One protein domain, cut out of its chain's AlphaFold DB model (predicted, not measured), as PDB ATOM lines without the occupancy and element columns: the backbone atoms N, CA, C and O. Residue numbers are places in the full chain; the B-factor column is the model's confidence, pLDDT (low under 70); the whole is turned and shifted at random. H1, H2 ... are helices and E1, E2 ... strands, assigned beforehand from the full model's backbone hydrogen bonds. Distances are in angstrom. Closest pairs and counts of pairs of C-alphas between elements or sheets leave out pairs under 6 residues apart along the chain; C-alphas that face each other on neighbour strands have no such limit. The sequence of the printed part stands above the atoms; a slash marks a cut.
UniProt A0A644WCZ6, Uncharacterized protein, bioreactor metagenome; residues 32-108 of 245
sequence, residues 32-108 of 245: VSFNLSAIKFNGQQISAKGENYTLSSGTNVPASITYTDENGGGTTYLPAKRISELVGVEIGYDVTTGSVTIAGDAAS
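Overview. This is residues 32 to 108 of the 245 residues of an uncharacterized protein of bioreactor metagenome (UniProt A0A644WCZ6). A loose set of small antiparallel strand groups: the three-strand sheet E1, E6, E7 and the hairpins E2-E3 and E4-E5 lie on one side of the short helix H1, and the hairpin E8-E9 lies on its other side, with few contacts between the groups. E5 runs on into E6, which joins the hairpin E4-E5 to the three-strand sheet. The 77 printed residues hold nine named strands and one named helix, in the order E1 to E7, H1, E8, E9; the sheet order is E1 - E6 - E7, antiparallel, and the class is mostly strand. The whole is loose, with a radius of gyration of the C-alphas of 14.3 A and spans of 41 by 30 by 25 A.

Along the chain. E1 is residues 32 to 34, 6.8 A long, beginning at C-alpha 32 (-42.685, -31.490, 17.590). E2 is residues 39 to 41, 6.7 A, and E3 residues 44 to 47, 9.3 A. E4 is residues 52 to 54, 6.7 A, and E5 residues 60 to 62, 7.1 A. E6 is residues 65 to 68, 9.9 A, and E7 residues 74 to 77, 9.8 A. H1 is residues 80 to 87, 10.4 A, beginning at C-alpha 80 (-44.455, -29.194, 0.203). E8 is residues 91 to 94, 10.0 A, and E9 residues 99 to 102, 9.6 A, ending at C-alpha 102 (-40.084, -29.407, -7.158).

Arrangement. In the three-strand sheet E6 is the inner strand. E1 and E6 are antiparallel at 148 degrees, with N 33 and O 66 within hydrogen-bond range at 2.8 A. E6 and E7 form a hairpin at 155 degrees, with N 77 and O 65 at 2.7 A. E5 runs on into E6 across a break of 2 residues, at 28 degrees. The hairpin E4 and E5 has N 53 and O 61 at 2.9 A, and the hairpin E2 and E3 has N 41 and O 44 at 2.9 A. The closest C-alphas of E3 and E4, those of Ser 47 and Tyr 53, are 7.5 A apart. H1 is not on the three-strand sheet; every O i to N i+4 pair in it is within hydrogen-bond range. The closest C-alphas of H1 and E8, those of Lys 81 and Ile 91, are 6.4 A apart. The hairpin E8 and E9 stands at 159 degrees, with N 92 and O 101 at 2.9 A. H1 and E9 are only just apart, at 8.0 A.

Size, cuts and confidence. The two C-alphas farthest apart are those of Asn 71 and Ser 108, at 44.5 A. The printed part has no cut, and its links between named elements are tight. The mean pLDDT of the printed part is 77.8, and residues 103 to 108 are under 70.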
ATOM      1  N   VAL A  32     -41.894 -31.510  18.829       80.00
ATOM      2  CA  VAL A  32     -42.685 -31.490  17.590       80.00
ATOM      3  C   VAL A  32     -44.143 -31.206  17.915       80.00
ATOM      4  O   VAL A  32     -44.795 -31.959  18.629       80.00
ATOM      5  N   SER A  33     -44.666 -30.113  17.372       83.62
ATOM      6  CA  SER A  33     -46.044 -29.670  17.568       83.62
ATOM      7  C   SER A  33     -46.779 -29.558  16.236       83.62
ATOM      8  O   SER A  33     -46.273 -28.973  15.282       83.62
ATOM      9  N   PHE A  34     -47.998 -30.086  16.171       86.25
ATOM     10  CA  PHE A  34     -48.813 -30.091  14.955       86.25
ATOM     11  C   PHE A  34     -49.809 -28.927  14.933       86.25
ATOM     12  O   PHE A  34     -50.403 -28.589  15.955       86.25
ATOM     13  N   ASN A  35     -50.003 -28.330  13.755       84.81
ATOM     14  CA  ASN A  35     -51.004 -27.294  13.466       84.81
ATOM     15  C   ASN A  35     -50.950 -26.070  14.401       84.81
ATOM     16  O   ASN A  35     -51.975 -25.446  14.682       84.81
ATOM     17  N   LEU A  36     -49.763 -25.713  14.906       81.25
ATOM     18  CA  LEU A  36     -49.572 -24.546  15.776       81.25
ATOM     19  C   LEU A  36     -49.795 -23.211  15.052       81.25
ATOM     20  O   LEU A  36     -50.177 -22.229  15.697       81.25
ATOM     21  N   SER A  37     -49.578 -23.190  13.736       78.56
ATOM     22  CA  SER A  37     -49.561 -21.987  12.907       78.56
ATOM     23  C   SER A  37     -50.697 -22.010  11.889       78.56
ATOM     24  O   SER A  37     -50.942 -23.023  11.240       78.56
ATOM     25  N   ALA A  38     -51.380 -20.874  11.728       81.25
ATOM     26  CA  ALA A  38     -52.288 -20.670  10.605       81.25
ATOM     27  C   ALA A  38     -51.477 -20.368   9.338       81.25
ATOM     28  O   ALA A  38     -50.476 -19.652   9.399       81.25
ATOM     29  N   ILE A  39     -51.928 -20.878   8.195       81.31
ATOM     30  CA  ILE A  39     -51.246 -20.701   6.910       81.31
ATOM     31  C   ILE A  39     -52.058 -19.732   6.064       81.31
ATOM     32  O   ILE A  39     -53.253 -19.939   5.833       81.31
ATOM     33  N   LYS A  40     -51.396 -18.674   5.592       81.75
ATOM     34  CA  LYS A  40     -51.953 -17.724   4.632       81.75
ATOM     35  C   LYS A  40     -51.087 -17.701   3.382       81.75
ATOM     36  O   LYS A  40     -49.870 -17.590   3.487       81.75
ATOM     37  N   PHE A  41     -51.724 -17.776   2.225       79.12
ATOM     38  CA  PHE A  41     -51.084 -17.685   0.920       79.12
ATOM     39  C   PHE A  41     -51.794 -16.585   0.128       79.12
ATOM     40  O   PHE A  41     -53.022 -16.553   0.099       79.12
ATOM     41  N   ASN A  42     -51.047 -15.624  -0.424       78.88
ATOM     42  CA  ASN A  42     -51.599 -14.437  -1.100       78.88
ATOM     43  C   ASN A  42     -52.676 -13.684  -0.287       78.88
ATOM     44  O   ASN A  42     -53.689 -13.236  -0.815       78.88
ATOM     45  N   GLY A  43     -52.492 -13.582   1.034       73.81
ATOM     46  CA  GLY A  43     -53.443 -12.916   1.936       73.81
ATOM     47  C   GLY A  43     -54.714 -13.718   2.250       73.81
ATOM     48  O   GLY A  43     -55.429 -13.362   3.188       73.81
ATOM     49  N   GLN A  44     -54.965 -14.830   1.552       73.94
ATOM     50  CA  GLN A  44     -56.072 -15.745   1.821       73.94
ATOM     51  C   GLN A  44     -55.660 -16.824   2.822       73.94
ATOM     52  O   GLN A  44     -54.551 -17.357   2.783       73.94
ATOM     53  N   GLN A  45     -56.554 -17.141   3.756       80.50
ATOM     54  CA  GLN A  45     -56.314 -18.176   4.753       80.50
ATOM     55  C   GLN A  45     -56.553 -19.558   4.148       80.50
ATOM     56  O   GLN A  45     -57.662 -19.875   3.734       80.50
ATOM     57  N   ILE A  46     -55.500 -20.373   4.128       80.06
ATOM     58  CA  ILE A  46     -55.496 -21.725   3.562       80.06
ATOM     59  C   ILE A  46     -55.786 -22.777   4.636       80.06
ATOM     60  O   ILE A  46     -56.387 -23.811   4.347       80.06
ATOM     61  N   SER A  47     -55.345 -22.536   5.873       81.25
ATOM     62  CA  SER A  47     -55.632 -23.402   7.025       81.25
ATOM     63  C   SER A  47     -55.618 -22.590   8.313       81.25
ATOM     64  O   SER A  47     -54.721 -21.763   8.523       81.25
ATOM     65  N   ALA A  48     -56.613 -22.800   9.174       81.50
ATOM     66  CA  ALA A  48     -56.619 -22.233  10.512       81.50
ATOM     67  C   ALA A  48     -55.689 -23.011  11.453       81.50
ATOM     68  O   ALA A  48     -55.280 -24.144  11.197       81.50
ATOM     69  N   LYS A  49     -55.361 -22.392  12.589       83.44
ATOM     70  CA  LYS A  49     -54.631 -23.065  13.664       83.44
ATOM     71  C   LYS A  49     -55.438 -24.270  14.160       83.44
ATOM     72  O   LYS A  49     -56.626 -24.140  14.439       83.44
ATOM     73  N   GLY A  50     -54.776 -25.410  14.321       80.56
ATOM     74  CA  GLY A  50     -55.387 -26.664  14.761       80.56
ATOM     75  C   GLY A  50     -55.995 -27.508  13.640       80.56
ATOM     76  O   GLY A  50     -56.337 -28.661  13.892       80.56
ATOM     77  N   GLU A  51     -56.092 -26.992  12.413       81.31
ATOM     78  CA  GLU A  51     -56.729 -27.715  11.314       81.31
ATOM     79  C   GLU A  51     -55.768 -28.663  10.600       81.31
ATOM     80  O   GLU A  51     -54.621 -28.330  10.299       81.31
ATOM     81  N   ASN A  52     -56.276 -29.856  10.305       83.31
ATOM     82  CA  ASN A  52     -55.664 -30.766   9.349       83.31
ATOM     83  C   ASN A  52     -56.131 -30.406   7.939       83.31
ATOM     84  O   ASN A  52     -57.211 -29.842   7.765       83.31
ATOM     85  N   TYR A  53     -55.356 -30.806   6.935       80.38
ATOM     86  CA  TYR A  53     -55.808 -30.774   5.551       80.38
ATOM     87  C   TYR A  53     -55.975 -32.193   5.016       80.38
ATOM     88  O   TYR A  53     -55.265 -33.124   5.405       80.38
ATOM     89  N   THR A  54     -56.948 -32.353   4.129       81.19
ATOM     90  CA  THR A  54     -57.244 -33.624   3.476       81.19
ATOM     91  C   THR A  54     -56.507 -33.675   2.145       81.19
ATOM     92  O   THR A  54     -56.644 -32.768   1.325       81.19
ATOM     93  N   LEU A  55     -55.719 -34.728   1.927       74.12
ATOM     94  CA  LEU A  55     -55.107 -34.993   0.626       74.12
ATOM     95  C   LEU A  55     -56.167 -35.436  -0.386       74.12
ATOM     96  O   LEU A  55     -57.221 -35.950  -0.015       74.12
ATOM     97  N   SER A  56     -55.824 -35.384  -1.673       70.06
ATOM     98  CA  SER A  56     -56.605 -36.019  -2.746       70.06
ATOM     99  C   SER A  56     -56.862 -37.519  -2.524       70.06
ATOM    100  O   SER A  56     -57.843 -38.054  -3.027       70.06
ATOM    101  N   SER A  57     -56.032 -38.194  -1.720       71.94
ATOM    102  CA  SER A  57     -56.234 -39.587  -1.301       71.94
ATOM    103  C   SER A  57     -57.317 -39.776  -0.226       71.94
ATOM    104  O   SER A  57     -57.560 -40.905   0.189       71.94
ATOM    105  N   GLY A  58     -57.921 -38.696   0.283       75.38
ATOM    106  CA  GLY A  58     -58.896 -38.715   1.380       75.38
ATOM    107  C   GLY A  58     -58.283 -38.784   2.786       75.38
ATOM    108  O   GLY A  58     -59.011 -38.801   3.777       75.38
ATOM    109  N   THR A  59     -56.953 -38.806   2.901       82.06
ATOM    110  CA  THR A  59     -56.254 -38.900   4.191       82.06
ATOM    111  C   THR A  59     -56.080 -37.521   4.818       82.06
ATOM    112  O   THR A  59     -55.597 -36.601   4.161       82.06
ATOM    113  N   ASN A  60     -56.405 -37.390   6.107       84.38
ATOM    114  CA  ASN A  60     -56.124 -36.179   6.876       84.38
ATOM    115  C   ASN A  60     -54.684 -36.177   7.375       84.38
ATOM    116  O   ASN A  60     -54.258 -37.122   8.040       84.38
ATOM    117  N   VAL A  61     -53.961 -35.094   7.112       83.50
ATOM    118  CA  VAL A  61     -52.610 -34.889   7.636       83.50
ATOM    119  C   VAL A  61     -52.470 -33.482   8.230       83.50
ATOM    120  O   VAL A  61     -53.279 -32.597   7.928       83.50
ATOM    121  N   PRO A  62     -51.455 -33.246   9.078       84.94
ATOM    122  CA  PRO A  62     -51.218 -31.933   9.661       84.94
ATOM    123  C   PRO A  62     -50.943 -30.875   8.591       84.94
ATOM    124  O   PRO A  62     -50.153 -31.104   7.673       84.94
ATOM    125  N   ALA A  63     -51.554 -29.700   8.731       84.06
ATOM    126  CA  ALA A  63     -51.283 -28.547   7.881       84.06
ATOM    127  C   ALA A  63     -49.912 -27.922   8.172       84.06
ATOM    128  O   ALA A  63     -49.275 -27.402   7.260       84.06
ATOM    129  N   SER A  64     -49.420 -28.008   9.411       84.12
ATOM    130  CA  SER A  64     -48.084 -27.524   9.772       84.12
ATOM    131  C   SER A  64     -47.433 -28.392  10.841       84.12
ATOM    132  O   SER A  64     -48.111 -28.910  11.730       84.12
ATOM    133  N   ILE A  65     -46.105 -28.475  10.815       89.44
ATOM    134  CA  ILE A  65     -45.307 -29.119  11.860       89.44
ATOM    135  C   ILE A  65     -44.315 -28.089  12.383       89.44
ATOM    136  O   ILE A  65     -43.527 -27.553  11.615       89.44
ATOM    137  N   THR A  66     -44.330 -27.803  13.674       87.31
ATOM    138  CA  THR A  66     -43.375 -26.893  14.306       87.31
ATOM    139  C   THR A  66     -42.401 -27.701  15.144       87.31
ATOM    140  O   THR A  66     -42.821 -28.420  16.048       87.31
ATOM    141  N   TYR A  67     -41.114 -27.579  14.831       86.94
ATOM    142  CA  TYR A  67     -40.025 -28.100  15.640       86.94
ATOM    143  C   TYR A  67     -39.514 -27.016  16.586       86.94
ATOM    144  O   TYR A  67     -39.190 -25.926  16.123       86.94
ATOM    145  N   THR A  68     -39.410 -27.309  17.876       84.56
ATOM    146  CA  THR A  68     -38.817 -26.413  18.872       84.56
ATOM    147  C   THR A  68     -37.446 -26.948  19.258       84.56
ATOM    148  O   THR A  68     -37.334 -28.072  19.750       84.56
ATOM    149  N   ASP A  69     -36.405 -26.152  19.024       83.88
ATOM    150  CA  ASP A  69     -35.045 -26.498  19.427       83.88
ATOM    151  C   ASP A  69     -34.821 -26.362  20.948       83.88
ATOM    152  O   ASP A  69     -35.684 -25.904  21.701       83.88
ATOM    153  N   GLU A  70     -33.639 -26.772  21.414       81.81
ATOM    154  CA  GLU A  70     -33.257 -26.739  22.835       81.81
ATOM    155  C   GLU A  70     -33.190 -25.315  23.423       81.81
ATOM    156  O   GLU A  70     -33.281 -25.145  24.638       81.81
ATOM    157  N   ASN A  71     -33.078 -24.292  22.571       82.44
ATOM    158  CA  ASN A  71     -33.062 -22.878  22.950       82.44
ATOM    159  C   ASN A  71     -34.465 -22.243  22.906       82.44
ATOM    160  O   ASN A  71     -34.608 -21.048  23.169       82.44
ATOM    161  N   GLY A  72     -35.505 -23.019  22.572       75.75
ATOM    162  CA  GLY A  72     -36.877 -22.538  22.414       75.75
ATOM    163  C   GLY A  72     -37.170 -21.892  21.053       75.75
ATOM    164  O   GLY A  72     -38.235 -21.295  20.884       75.75
ATOM    165  N   GLY A  73     -36.260 -21.999  20.082       79.12
ATOM    166  CA  GLY A  73     -36.444 -21.535  18.709       79.12
ATOM    167  C   GLY A  73     -37.371 -22.463  17.922       79.12
ATOM    168  O   GLY A  73     -37.053 -23.627  17.682       79.12
ATOM    169  N   GLY A  74     -38.541 -21.957  17.521       83.12
ATOM    170  CA  GLY A  74     -39.534 -22.710  16.751       83.12
ATOM    171  C   GLY A  74     -39.339 -22.578  15.236       83.12
ATOM    172  O   GLY A  74     -39.509 -21.490  14.691       83.12
ATOM    173  N   THR A  75     -39.068 -23.680  14.535       85.94
ATOM    174  CA  THR A  75     -39.051 -23.761  13.063       85.94
ATOM    175  C   THR A  75     -40.320 -24.442  12.561       85.94
ATOM    176  O   THR A  75     -40.619 -25.565  12.957       85.94
ATOM    177  N   THR A  76     -41.079 -23.783  11.682       85.00
ATOM    178  CA  THR A  76     -42.306 -24.359  11.104       85.00
ATOM    179  C   THR A  76     -42.036 -24.943   9.722       85.00
ATOM    180  O   THR A  76     -41.681 -24.225   8.793       85.00
ATOM    181  N   TYR A  77     -42.260 -26.244   9.591       86.75
ATOM    182  CA  TYR A  77     -42.245 -26.997   8.350       86.75
ATOM    183  C   TYR A  77     -43.651 -27.058   7.765       86.75
ATOM    184  O   TYR A  77     -44.630 -27.355   8.463       86.75
ATOM    185  N   LEU A  78     -43.736 -26.789   6.466       87.12
ATOM    186  CA  LEU A  78     -44.974 -26.852   5.704       87.12
ATOM    187  C   LEU A  78     -44.931 -28.051   4.747       87.12
ATOM    188  O   LEU A  78     -43.888 -28.308   4.142       87.12
ATOM    189  N   PRO A  79     -46.046 -28.780   4.576       84.38
ATOM    190  CA  PRO A  79     -46.146 -29.838   3.582       84.38
ATOM    191  C   PRO A  79     -45.916 -29.277   2.176       84.38
ATOM    192  O   PRO A  79     -46.728 -28.505   1.667       84.38
ATOM    193  N   ALA A  80     -44.828 -29.694   1.526       81.62
ATOM    194  CA  ALA A  80     -44.455 -29.194   0.203       81.62
ATOM    195  C   ALA A  80     -45.555 -29.444  -0.846       81.62
ATOM    196  O   ALA A  80     -45.868 -28.548  -1.620       81.62
ATOM    197  N   LYS A  81     -46.234 -30.599  -0.776       80.00
ATOM    198  CA  LYS A  81     -47.398 -30.927  -1.616       80.00
ATOM    199  C   LYS A  81     -48.550 -29.933  -1.484       80.00
ATOM    200  O   LYS A  81     -49.173 -29.573  -2.472       80.00
ATOM    201  N   ARG A  82     -48.816 -29.444  -0.271       78.62
ATOM    202  CA  ARG A  82     -49.889 -28.470  -0.054       78.62
ATOM    203  C   ARG A  82     -49.545 -27.115  -0.667       78.62
ATOM    204  O   ARG A  82     -50.420 -26.450  -1.201       78.62
ATOM    205  N   ILE A  83     -48.281 -26.708  -0.585       81.38
ATOM    206  CA  ILE A  83     -47.808 -25.470  -1.215       81.38
ATOM    207  C   ILE A  83     -47.796 -25.613  -2.737       81.38
ATOM    208  O   ILE A  83     -48.215 -24.698  -3.437       81.38
ATOM    209  N   SER A  84     -47.391 -26.771  -3.253       78.88
ATOM    210  CA  SER A  84     -47.326 -27.033  -4.688       78.88
ATOM    211  C   SER A  84     -48.719 -26.992  -5.342       78.88
ATOM    212  O   SER A  84     -48.878 -26.345  -6.371       78.88
ATOM    213  N   GLU A  85     -49.751 -27.540  -4.684       78.12
ATOM    214  CA  GLU A  85     -51.165 -27.417  -5.090       78.12
ATOM    215  C   GLU A  85     -51.642 -25.957  -5.195       78.12
ATOM    216  O   GLU A  85     -52.453 -25.631  -6.056       78.12
ATOM    217  N   LEU A  86     -51.154 -25.070  -4.320       79.44
ATOM    218  CA  LEU A  86     -51.558 -23.657  -4.290       79.44
ATOM    219  C   LEU A  86     -50.817 -22.807  -5.322       79.44
ATOM    220  O   LEU A  86     -51.376 -21.841  -5.834       79.44
ATOM    221  N   VAL A  87     -49.554 -23.142  -5.586       80.69
ATOM    222  CA  VAL A  87     -48.694 -22.437  -6.547       80.69
ATOM    223  C   VAL A  87     -48.883 -22.993  -7.967       80.69
ATOM    224  O   VAL A  87     -48.503 -22.338  -8.932       80.69
ATOM    225  N   GLY A  88     -49.493 -24.175  -8.114       75.12
ATOM    226  CA  GLY A  88     -49.644 -24.860  -9.401       75.12
ATOM    227  C   GLY A  88     -48.345 -25.501  -9.894       75.12
ATOM    228  O   GLY A  88     -48.142 -25.637 -11.094       75.12
ATOM    229  N   VAL A  89     -47.444 -25.858  -8.975       78.62
ATOM    230  CA  VAL A  89     -46.164 -26.503  -9.287       78.62
ATOM    231  C   VAL A  89     -46.282 -27.997  -9.021       78.62
ATOM    232  O   VAL A  89     -46.790 -28.411  -7.978       78.62
ATOM    233  N   GLU A  90     -45.793 -28.817  -9.947       77.31
ATOM    234  CA  GLU A  90     -45.739 -30.259  -9.743       77.31
ATOM    235  C   GLU A  90     -44.608 -30.628  -8.775       77.31
ATOM    236  O   GLU A  90     -43.492 -30.098  -8.840       77.31
ATOM    237  N   ILE A  91     -44.926 -31.527  -7.841       78.69
ATOM    238  CA  ILE A  91     -43.966 -32.099  -6.905       78.69
ATOM    239  C   ILE A  91     -43.955 -33.618  -7.051       78.69
ATOM    240  O   ILE A  91     -44.992 -34.274  -6.926       78.69
ATOM    241  N   GLY A  92     -42.774 -34.168  -7.299       79.06
ATOM    242  CA  GLY A  92     -42.539 -35.597  -7.438       79.06
ATOM    243  C   GLY A  92     -41.629 -36.126  -6.336       79.06
ATOM    244  O   GLY A  92     -40.879 -35.387  -5.696       79.06
ATOM    245  N   TYR A  93     -41.697 -37.434  -6.109       79.25
ATOM    246  CA  TYR A  93     -40.697 -38.150  -5.327       79.25
ATOM    247  C   TYR A  93     -40.051 -39.202  -6.218       79.25
ATOM    248  O   TYR A  93     -40.722 -40.138  -6.654       79.25
ATOM    249  N   ASP A  94     -38.757 -39.049  -6.475       75.81
ATOM    250  CA  ASP A  94     -37.975 -40.061  -7.165       75.81
ATOM    251  C   ASP A  94     -37.401 -41.037  -6.136       75.81
ATOM    252  O   ASP A  94     -36.457 -40.742  -5.399       75.81
ATOM    253  N   VAL A  95     -37.980 -42.236  -6.108       74.50
ATOM    254  CA  VAL A  95     -37.555 -43.345  -5.244       74.50
ATOM    255  C   VAL A  95     -36.135 -43.831  -5.552       74.50
ATOM    256  O   VAL A  95     -35.491 -44.412  -4.684       74.50
ATOM    257  N   THR A  96     -35.646 -43.608  -6.773       73.56
ATOM    258  CA  THR A  96     -34.354 -44.103  -7.266       73.56
ATOM    259  C   THR A  96     -33.209 -43.255  -6.733       73.56
ATOM    260  O   THR A  96     -32.196 -43.783  -6.276       73.56
ATOM    261  N   THR A  97     -33.379 -41.932  -6.764       77.56
ATOM    262  CA  THR A  97     -32.405 -40.966  -6.234       77.56
ATOM    263  C   THR A  97     -32.691 -40.565  -4.786       77.56
ATOM    264  O   THR A  97     -31.857 -39.924  -4.149       77.56
ATOM    265  N   GLY A  98     -33.856 -40.944  -4.247       78.75
ATOM    266  CA  GLY A  98     -34.316 -40.537  -2.921       78.75
ATOM    267  C   GLY A  98     -34.581 -39.034  -2.821       78.75
ATOM    268  O   GLY A  98     -34.507 -38.476  -1.725       78.75
ATOM    269  N   SER A  99     -34.847 -38.371  -3.950       74.06
ATOM    270  CA  SER A  99     -34.975 -36.919  -4.041       74.06
ATOM    271  C   SER A  99     -36.426 -36.478  -4.232       74.06
ATOM    272  O   SER A  99     -37.264 -37.200  -4.775       74.06
ATOM    273  N   VAL A 100     -36.735 -35.279  -3.741       77.62
ATOM    274  CA  VAL A 100     -38.009 -34.605  -4.003       77.62
ATOM    275  C   VAL A 100     -37.775 -33.627  -5.143       77.62
ATOM    276  O   VAL A 100     -36.953 -32.719  -5.010       77.62
ATOM    277  N   THR A 101     -38.491 -33.798  -6.249       77.19
ATOM    278  CA  THR A 101     -38.456 -32.870  -7.378       77.19
ATOM    279  C   THR A 101     -39.538 -31.822  -7.180       77.19
ATOM    280  O   THR A 101     -40.697 -32.148  -6.949       77.19
ATOM    281  N   ILE A 102     -39.162 -30.546  -7.228       71.50
ATOM    282  CA  ILE A 102     -40.084 -29.407  -7.158       71.50
ATOM    283  C   ILE A 102     -39.873 -28.636  -8.447       71.50
ATOM    284  O   ILE A 102     -38.761 -28.166  -8.675       71.50
ATOM    285  N   ALA A 103     -40.899 -28.562  -9.297       67.00
ATOM    286  CA  ALA A 103     -40.752 -28.063 -10.669       67.00
ATOM    287  C   ALA A 103     -39.644 -28.786 -11.473       67.00
ATOM    288  O   ALA A 103     -39.098 -28.223 -12.416       67.00
ATOM    289  N   GLY A 104     -39.276 -30.005 -11.067       52.50
ATOM    290  CA  GLY A 104     -38.357 -30.851 -11.822       52.50
ATOM    291  C   GLY A 104     -39.138 -31.618 -12.874       52.50
ATOM    292  O   GLY A 104     -40.269 -32.013 -12.595       52.50
ATOM    293  N   ASP A 105     -38.530 -31.812 -14.044       44.16
ATOM    294  CA  ASP A 105     -39.119 -32.495 -15.196       44.16
ATOM    295  C   ASP A 105     -39.803 -33.798 -14.767       44.16
ATOM    296  O   ASP A 105     -39.162 -34.815 -14.483       44.16
ATOM    297  N   ALA A 106     -41.131 -33.749 -14.674       39.81
ATOM    298  CA  ALA A 106     -41.956 -34.902 -14.389       39.81
ATOM    299  C   ALA A 106     -41.976 -35.779 -15.641       39.81
ATOM    300  O   ALA A 106     -42.872 -35.720 -16.479       39.81
ATOM    301  N   ALA A 107     -40.957 -36.621 -15.784       44.00
ATOM    302  CA  ALA A 107     -41.062 -37.757 -16.670       44.00
ATOM    303  C   ALA A 107     -42.111 -38.719 -16.087       44.00
ATOM    304  O   ALA A 107     -41.845 -39.441 -15.127       44.00
ATOM    305  N   SER A 108     -43.264 -38.773 -16.757       42.84
ATOM    306  CA  SER A 108     -44.311 -39.808 -16.686       42.84
ATOM    307  C   SER A 108     -45.539 -39.530 -15.808       42.84
ATOM    308  O   SER A 108     -45.898 -40.328 -14.944       42.84
TER     309      SER A 108